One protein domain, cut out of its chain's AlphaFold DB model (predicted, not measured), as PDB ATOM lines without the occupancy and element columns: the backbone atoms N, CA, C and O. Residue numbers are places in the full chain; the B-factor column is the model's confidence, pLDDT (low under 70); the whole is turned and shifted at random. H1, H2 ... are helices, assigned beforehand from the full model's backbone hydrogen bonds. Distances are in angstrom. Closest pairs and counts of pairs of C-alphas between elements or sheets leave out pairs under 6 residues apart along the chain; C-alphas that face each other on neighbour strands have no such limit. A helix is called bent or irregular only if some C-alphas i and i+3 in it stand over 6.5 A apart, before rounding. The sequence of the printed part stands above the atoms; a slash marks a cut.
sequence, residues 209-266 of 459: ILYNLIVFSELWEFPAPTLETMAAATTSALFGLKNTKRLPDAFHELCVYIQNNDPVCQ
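Overview. This is residues 209 to 266 of the 459 residues of an uncharacterized protein of Aphanomyces astaci (UniProt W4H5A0). One long helix, H3, has H2 folded back on its first part as a helical hairpin, while H1 lies across its other end, well away from H2. Residues 236 to 241, of which 236 is the last residue of H2 and the others belong to the link from H2 to H3, stick out, and residues 258 to 266 fold back after H3. The printed part has 58 residues with three named helices, H1, H2 and H3 along the chain, and no named strand; its class is all helix. It is compact, with a radius of gyration of the C-alphas of 11.5 A and spans of 32 by 24 by 17 A.

Along the chain. H3, residues 244 to 257, is 20.7 A long, from C-alpha 244 at (22.214, 42.499, -30.916) to C-alpha 257 at (31.309, 32.527, -15.194). It is only just irregular: C-alphas 245 and 248 are 6.9 A apart. H2 holds residues 227 to 236 and is 14.1 A long. H1, residues 209 to 219, begins with C-alpha 209 at (39.264, 33.724, -20.387) and is 14.5 A long. It is neither bent nor irregular, but only just: C-alphas 216 and 219 are 6.2 A apart.

Arrangement. H3 and H2 touch, with the closest C-alphas, those of Thr 244 and Ala 231, 5.4 A apart. They form a hairpin and run opposite ways at a steep tilt of 38 degrees, only just past shallow. H3 touches H1 with residues 254 to 257 alone; the closest C-alphas, of Leu 254 and Phe 216, are 6.6 A apart. The lines of H1 and H3 are about perpendicular, at 89 degrees. H1 and H2 are apart. Every O i to N i+4 pair is within hydrogen-bond range in H1 and H2, and 8 of 10 are in H3.

Size, cuts and confidence. The two C-alphas farthest apart, those of Leu 238 and Gln 259, are 33.2 A apart. The printed part has no cut. The links H1 to H2 and H2 to H3 are short, with 7 residues each. The mean pLDDT of the printed part is 88.8, and no printed residue is under 70.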
ATOM      1  N   ILE A 209      39.578  34.241 -21.718       80.94
ATOM      2  CA  ILE A 209      39.264  33.724 -20.387       80.94
ATOM      3  C   ILE A 209      39.681  34.716 -19.301       80.94
ATOM      4  O   ILE A 209      38.894  35.029 -18.415       80.94
ATOM      5  N   LEU A 210      40.911  35.237 -19.378       81.38
ATOM      6  CA  LEU A 210      41.395  36.227 -18.415       81.38
ATOM      7  C   LEU A 210      40.597  37.532 -18.517       81.38
ATOM      8  O   LEU A 210      40.236  38.109 -17.497       81.38
ATOM      9  N   TYR A 211      40.309  37.975 -19.741       80.06
ATOM     10  CA  TYR A 211      39.516  39.174 -19.988       80.06
ATOM     11  C   TYR A 211      38.115  39.061 -19.371       80.06
ATOM     12  O   TYR A 211      37.745  39.895 -18.547       80.06
ATOM     13  N   ASN A 212      37.370  37.999 -19.694       81.88
ATOM     14  CA  ASN A 212      36.026  37.777 -19.161       81.88
ATOM     15  C   ASN A 212      36.038  37.579 -17.642       81.88
ATOM     16  O   ASN A 212      35.163  38.096 -16.954       81.88
ATOM     17  N   LEU A 213      37.057  36.898 -17.101       89.06
ATOM     18  CA  LEU A 213      37.226  36.739 -15.658       89.06
ATOM     19  C   LEU A 213      37.321  38.102 -14.960       89.06
ATOM     20  O   LEU A 213      36.661  38.307 -13.945       89.06
ATOM     21  N   ILE A 214      38.099  39.038 -15.510       89.50
ATOM     22  CA  ILE A 214      38.228  40.399 -14.972       89.50
ATOM     23  C   ILE A 214      36.918  41.171 -15.133       89.50
ATOM     24  O   ILE A 214      36.401  41.732 -14.163       89.50
ATOM     25  N   VAL A 215      36.359  41.186 -16.348       88.81
ATOM     26  CA  VAL A 215      35.147  41.952 -16.656       88.81
ATOM     27  C   VAL A 215      33.993  41.509 -15.762       88.81
ATOM     28  O   VAL A 215      33.417  42.343 -15.069       88.81
ATOM     29  N   PHE A 216      33.696  40.213 -15.699       91.50
ATOM     30  CA  PHE A 216      32.580  39.701 -14.905       91.50
ATOM     31  C   PHE A 216      32.835  39.716 -13.395       91.50
ATOM     32  O   PHE A 216      31.879  39.654 -12.630       91.50
ATOM     33  N   SER A 217      34.082  39.847 -12.938       92.38
ATOM     34  CA  SER A 217      34.364  40.010 -11.505       92.38
ATOM     35  C   SER A 217      34.255  41.471 -11.048       92.38
ATOM     36  O   SER A 217      33.794  41.739  -9.935       92.38
ATOM     37  N   GLU A 218      34.655  42.437 -11.885       92.06
ATOM     38  CA  GLU A 218      34.866  43.823 -11.434       92.06
ATOM     39  C   GLU A 218      34.190  44.914 -12.267       92.06
ATOM     40  O   GLU A 218      33.806  45.933 -11.688       92.06
ATOM     41  N   LEU A 219      34.064  44.727 -13.584       92.12
ATOM     42  CA  LEU A 219      33.688  45.780 -14.543       92.12
ATOM     43  C   LEU A 219      32.282  45.599 -15.125       92.12
ATOM     44  O   LEU A 219      31.804  46.465 -15.854       92.12
ATOM     45  N   TRP A 220      31.616  44.489 -14.827       91.25
ATOM     46  CA  TRP A 220      30.233  44.239 -15.205       91.25
ATOM     47  C   TRP A 220      29.276  44.671 -14.092       91.25
ATOM     48  O   TRP A 220      29.568  44.527 -12.900       91.25
ATOM     49  N   GLU A 221      28.135  45.230 -14.484       90.94
ATOM     50  CA  GLU A 221      27.092  45.659 -13.555       90.94
ATOM     51  C   GLU A 221      26.355  44.446 -12.974       90.94
ATOM     52  O   GLU A 221      26.001  43.528 -13.709       90.94
ATOM     53  N   PHE A 222      26.113  44.451 -11.658       90.00
ATOM     54  CA  PHE A 222      25.310  43.432 -10.973       90.00
ATOM     55  C   PHE A 222      24.277  44.079 -10.031       90.00
ATOM     56  O   PHE A 222      24.668  44.943  -9.237       90.00
ATOM     57  N   PRO A 223      23.000  43.637 -10.031       91.88
ATOM     58  CA  PRO A 223      22.412  42.655 -10.952       91.88
ATOM     59  C   PRO A 223      22.551  43.067 -12.420       91.88
ATOM     60  O   PRO A 223      22.509  44.258 -12.731       91.88
ATOM     61  N   ALA A 224      22.773  42.094 -13.299       92.44
ATOM     62  CA  ALA A 224      23.053  42.364 -14.701       92.44
ATOM     63  C   ALA A 224      21.846  43.027 -15.394       92.44
ATOM     64  O   ALA A 224      20.696  42.641 -15.145       92.44
ATOM     65  N   PRO A 225      22.068  43.998 -16.303       91.94
ATOM     66  CA  PRO A 225      21.019  44.474 -17.194       91.94
ATOM     67  C   PRO A 225      20.410  43.309 -17.974       91.94
ATOM     68  O   PRO A 225      21.108  42.366 -18.336       91.94
ATOM     69  N   THR A 226      19.112  43.362 -18.268       93.19
ATOM     70  CA  THR A 226      18.465  42.297 -19.047       93.19
ATOM     71  C   THR A 226      18.927  42.313 -20.504       93.19
ATOM     72  O   THR A 226      19.303  43.362 -21.034       93.19
ATOM     73  N   LEU A 227      18.821  41.166 -21.188       91.06
ATOM     74  CA  LEU A 227      19.088  41.063 -22.627       91.06
ATOM     75  C   LEU A 227      18.289  42.102 -23.428       91.06
ATOM     76  O   LEU A 227      18.835  42.748 -24.315       91.06
ATOM     77  N   GLU A 228      17.017  42.305 -23.077       93.94
ATOM     78  CA  GLU A 228      16.153  43.319 -23.690       93.94
ATOM     79  C   GLU A 228      16.691  44.740 -23.476       93.94
ATOM     80  O   GLU A 228      16.774  45.517 -24.425       93.94
ATOM     81  N   THR A 229      17.122  45.068 -22.254       93.31
ATOM     82  CA  THR A 229      17.685  46.388 -21.930       93.31
ATOM     83  C   THR A 229      18.963  46.645 -22.724       93.31
ATOM     84  O   THR A 229      19.122  47.713 -23.319       93.31
ATOM     85  N   MET A 230      19.864  45.660 -22.782       91.56
ATOM     86  CA  MET A 230      21.105  45.771 -23.550       91.56
ATOM     87  C   MET A 230      20.845  45.833 -25.056       91.56
ATOM     88  O   MET A 230      21.482  46.624 -25.750       91.56
ATOM     89  N   ALA A 231      19.885  45.060 -25.572       92.81
ATOM     90  CA  ALA A 231      19.496  45.097 -26.978       92.81
ATOM     91  C   ALA A 231      18.887  46.454 -27.359       92.81
ATOM     92  O   ALA A 231      19.224  47.003 -28.410       92.81
ATOM     93  N   ALA A 232      18.053  47.039 -26.494       94.44
ATOM     94  CA  ALA A 232      17.501  48.375 -26.691       94.44
ATOM     95  C   ALA A 232      18.603  49.446 -26.703       94.44
ATOM     96  O   ALA A 232      18.639  50.274 -27.615       94.44
ATOM     97  N   ALA A 233      19.545  49.391 -25.753       91.31
ATOM     98  CA  ALA A 233      20.704  50.283 -25.725       91.31
ATOM     99  C   ALA A 233      21.544  50.158 -27.010       91.31
ATOM    100  O   ALA A 233      21.764  51.160 -27.688       91.31
ATOM    101  N   THR A 234      21.903  48.930 -27.396       90.12
ATOM    102  CA  THR A 234      22.655  48.595 -28.622       90.12
ATOM    103  C   THR A 234      21.960  49.124 -29.879       90.12
ATOM    104  O   THR A 234      22.591  49.718 -30.752       90.12
ATOM    105  N   THR A 235      20.639  48.955 -29.970       92.62
ATOM    106  CA  THR A 235      19.845  49.422 -31.117       92.62
ATOM    107  C   THR A 235      19.821  50.950 -31.185       92.62
ATOM    108  O   THR A 235      19.984  51.525 -32.260       92.62
ATOM    109  N   SER A 236      19.650  51.609 -30.034       93.56
ATOM    110  CA  SER A 236      19.557  53.070 -29.934       93.56
ATOM    111  C   SER A 236      20.889  53.802 -30.125       93.56
ATOM    112  O   SER A 236      20.894  54.957 -30.555       93.56
ATOM    113  N   ALA A 237      22.015  53.151 -29.824       94.69
ATOM    114  CA  ALA A 237      23.341  53.723 -30.003       94.69
ATOM    115  C   ALA A 237      23.591  54.039 -31.482       94.69
ATOM    116  O   ALA A 237      23.216  53.269 -32.365       94.69
ATOM    117  N   LEU A 238      24.228  55.170 -31.792       96.75
ATOM    118  CA  LEU A 238      24.551  55.491 -33.184       96.75
ATOM    119  C   LEU A 238      25.797  54.749 -33.647       96.75
ATOM    120  O   LEU A 238      25.793  54.172 -34.735       96.75
ATOM    121  N   PHE A 239      26.844  54.769 -32.825       93.88
ATOM    122  CA  PHE A 239      28.063  53.983 -32.992       93.88
ATOM    123  C   PHE A 239      28.174  53.060 -31.775       93.88
ATOM    124  O   PHE A 239      27.627  53.363 -30.718       93.88
ATOM    125  N   GLY A 240      28.891  51.956 -31.910       86.81
ATOM    126  CA  GLY A 240      29.199  51.045 -30.814       86.81
ATOM    127  C   GLY A 240      29.605  49.685 -31.353       86.81
ATOM    128  O   GLY A 240      29.859  49.535 -32.549       86.81
ATOM    129  N   LEU A 241      29.607  48.676 -30.492       81.31
ATOM    130  CA  LEU A 241      29.704  47.286 -30.922       81.31
ATOM    131  C   LEU A 241      28.513  46.912 -31.806       81.31
ATOM    132  O   LEU A 241      28.701  46.142 -32.748       81.31
ATOM    133  N   LYS A 242      27.326  47.492 -31.538       82.19
ATOM    134  CA  LYS A 242      26.155  47.473 -32.429       82.19
ATOM    135  C   LYS A 242      25.862  46.056 -32.927       82.19
ATOM    136  O   LYS A 242      25.805  45.819 -34.125       82.19
ATOM    137  N   ASN A 243      25.741  45.090 -32.014       79.94
ATOM    138  CA  ASN A 243      25.558  43.683 -32.373       79.94
ATOM    139  C   ASN A 243      24.566  42.978 -31.443       79.94
ATOM    140  O   ASN A 243      24.954  42.280 -30.505       79.94
ATOM    141  N   THR A 244      23.270  43.135 -31.718       86.19
ATOM    142  CA  THR A 244      22.214  42.499 -30.916       86.19
ATOM    143  C   THR A 244      22.207  40.977 -31.055       86.19
ATOM    144  O   THR A 244      21.905  40.278 -30.089       86.19
ATOM    145  N   LYS A 245      22.598  40.441 -32.221       82.62
ATOM    146  CA  LYS A 245      22.624  38.992 -32.491       82.62
ATOM    147  C   LYS A 245      23.609  38.226 -31.611       82.62
ATOM    148  O   LYS A 245      23.377  37.048 -31.364       82.62
ATOM    149  N   ARG A 246      24.687  38.870 -31.151       77.50
ATOM    150  CA  ARG A 246      25.698  38.259 -30.270       77.50
ATOM    151  C   ARG A 246      25.450  38.475 -28.781       77.50
ATOM    152  O   ARG A 246      26.118  37.846 -27.969       77.50
ATOM    153  N   LEU A 247      24.489  39.319 -28.402       82.75
ATOM    154  CA  LEU A 247      24.158  39.504 -26.990       82.75
ATOM    155  C   LEU A 247      23.744  38.191 -26.294       82.75
ATOM    156  O   LEU A 247      24.169  37.991 -25.165       82.75
ATOM    157  N   PRO A 248      22.994  37.251 -26.899       85.88
ATOM    158  CA  PRO A 248      22.718  35.968 -26.246       85.88
ATOM    159  C   PRO A 248      23.985  35.181 -25.876       85.88
ATOM    160  O   PRO A 248      24.058  34.635 -24.777       85.88
ATOM    161  N   ASP A 249      25.006  35.185 -26.740       82.19
ATOM    162  CA  ASP A 249      26.296  34.540 -26.455       82.19
ATOM    163  C   ASP A 249      26.994  35.215 -25.259       82.19
ATOM    164  O   ASP A 249      27.553  34.530 -24.406       82.19
ATOM    165  N   ALA A 250      26.873  36.544 -25.137       78.94
ATOM    166  CA  ALA A 250      27.331  37.317 -23.975       78.94
ATOM    167  C   ALA A 250      26.786  36.798 -22.659       78.94
ATOM    168  O   ALA A 250      27.515  36.595 -21.692       78.94
ATOM    169  N   PHE A 251      25.461  36.656 -22.629       87.38
ATOM    170  CA  PHE A 251      24.738  36.271 -21.436       87.38
ATOM    171  C   PHE A 251      25.057  34.823 -21.113       87.38
ATOM    172  O   PHE A 251      25.271  34.511 -19.950       87.38
ATOM    173  N   HIS A 252      25.195  33.963 -22.124       86.38
ATOM    174  CA  HIS A 252      25.663  32.603 -21.909       86.38
ATOM    175  C   HIS A 252      27.043  32.571 -21.237       86.38
ATOM    176  O   HIS A 252      27.202  31.890 -20.226       86.38
ATOM    177  N   GLU A 253      28.019  33.339 -21.736       86.25
ATOM    178  CA  GLU A 253      29.349  33.432 -21.123       86.25
ATOM    179  C   GLU A 253      29.283  33.990 -19.697       86.25
ATOM    180  O   GLU A 253      29.803  33.363 -18.776       86.25
ATOM    181  N   LEU A 254      28.597  35.117 -19.482       88.56
ATOM    182  CA  LEU A 254      28.384  35.697 -18.154       88.56
ATOM    183  C   LEU A 254      27.828  34.648 -17.182       88.56
ATOM    184  O   LEU A 254      28.386  34.444 -16.104       88.56
ATOM    185  N   CYS A 255      26.761  33.957 -17.586       90.88
ATOM    186  CA  CYS A 255      26.054  32.975 -16.774       90.88
ATOM    187  C   CYS A 255      26.917  31.758 -16.427       90.88
ATOM    188  O   CYS A 255      26.878  31.295 -15.286       90.88
ATOM    189  N   VAL A 256      27.777  31.304 -17.344       88.50
ATOM    190  CA  VAL A 256      28.791  30.276 -17.058       88.50
ATOM    191  C   VAL A 256      29.766  30.764 -15.978       88.50
ATOM    192  O   VAL A 256      30.012  30.056 -15.001       88.50
ATOM    193  N   TYR A 257      30.305  31.981 -16.118       90.56
ATOM    194  CA  TYR A 257      31.309  32.527 -15.194       90.56
ATOM    195  C   TYR A 257      30.752  32.716 -13.784       90.56
ATOM    196  O   TYR A 257      31.419  32.383 -12.806       90.56
ATOM    197  N   ILE A 258      29.519  33.199 -13.664       90.12
ATOM    198  CA  ILE A 258      28.892  33.459 -12.363       90.12
ATOM    199  C   ILE A 258      28.093  32.262 -11.824       90.12
ATOM    200  O   ILE A 258      27.457  32.394 -10.783       90.12
ATOM    201  N   GLN A 259      28.094  31.114 -12.515       88.75
ATOM    202  CA  GLN A 259      27.275  29.929 -12.193       88.75
ATOM    203  C   GLN A 259      25.795  30.258 -12.001       88.75
ATOM    204  O   GLN A 259      25.174  29.900 -11.001       88.75
ATOM    205  N   ASN A 260      25.233  30.985 -12.962       90.19
ATOM    206  CA  ASN A 260      23.841  31.424 -12.967       90.19
ATOM    207  C   ASN A 260      23.411  32.220 -11.719       90.19
ATOM    208  O   ASN A 260      22.216  32.342 -11.451       90.19
ATOM    209  N   ASN A 261      24.360  32.785 -10.962       89.69
ATOM    210  CA  ASN A 261      24.106  33.590  -9.768       89.69
ATOM    211  C   ASN A 261      23.671  35.031 -10.104       89.69
ATOM    212  O   ASN A 261      24.194  35.999  -9.555       89.69
ATOM    213  N   ASP A 262      22.727  35.173 -11.033       92.31
ATOM    214  CA  ASP A 262      22.054  36.425 -11.374       92.31
ATOM    215  C   ASP A 262      20.656  36.118 -11.948       92.31
ATOM    216  O   ASP A 262      20.500  35.120 -12.662       92.31
ATOM    217  N   PRO A 263      19.622  36.941 -11.673       93.00
ATOM    218  CA  PRO A 263      18.291  36.762 -12.251       93.00
ATOM    219  C   PRO A 263      18.256  36.594 -13.776       93.00
ATOM    220  O   PRO A 263      17.406  35.853 -14.270       93.00
ATOM    221  N   VAL A 264      19.163  37.230 -14.527       92.31
ATOM    222  CA  VAL A 264      19.187  37.113 -16.000       92.31
ATOM    223  C   VAL A 264      19.603  35.724 -16.491       92.31
ATOM    224  O   VAL A 264      19.389  35.401 -17.657       92.31
ATOM    225  N   CYS A 265      20.170  34.893 -15.611       92.38
ATOM    226  CA  CYS A 265      20.662  33.560 -15.939       92.38
ATOM    227  C   CYS A 265      19.631  32.441 -15.755       92.38
ATOM    228  O   CYS A 265      19.950  31.262 -15.931       92.38
ATOM    229  N   GLN A 266      18.384  32.779 -15.415       87.56
ATOM    230  CA  GLN A 266      17.305  31.798 -15.345       87.56
ATOM    231  C   GLN A 266      17.138  31.080 -16.692       87.56
ATOM    232  O   GLN A 266      16.871  31.704 -17.716       87.56
TER     233      GLN A 266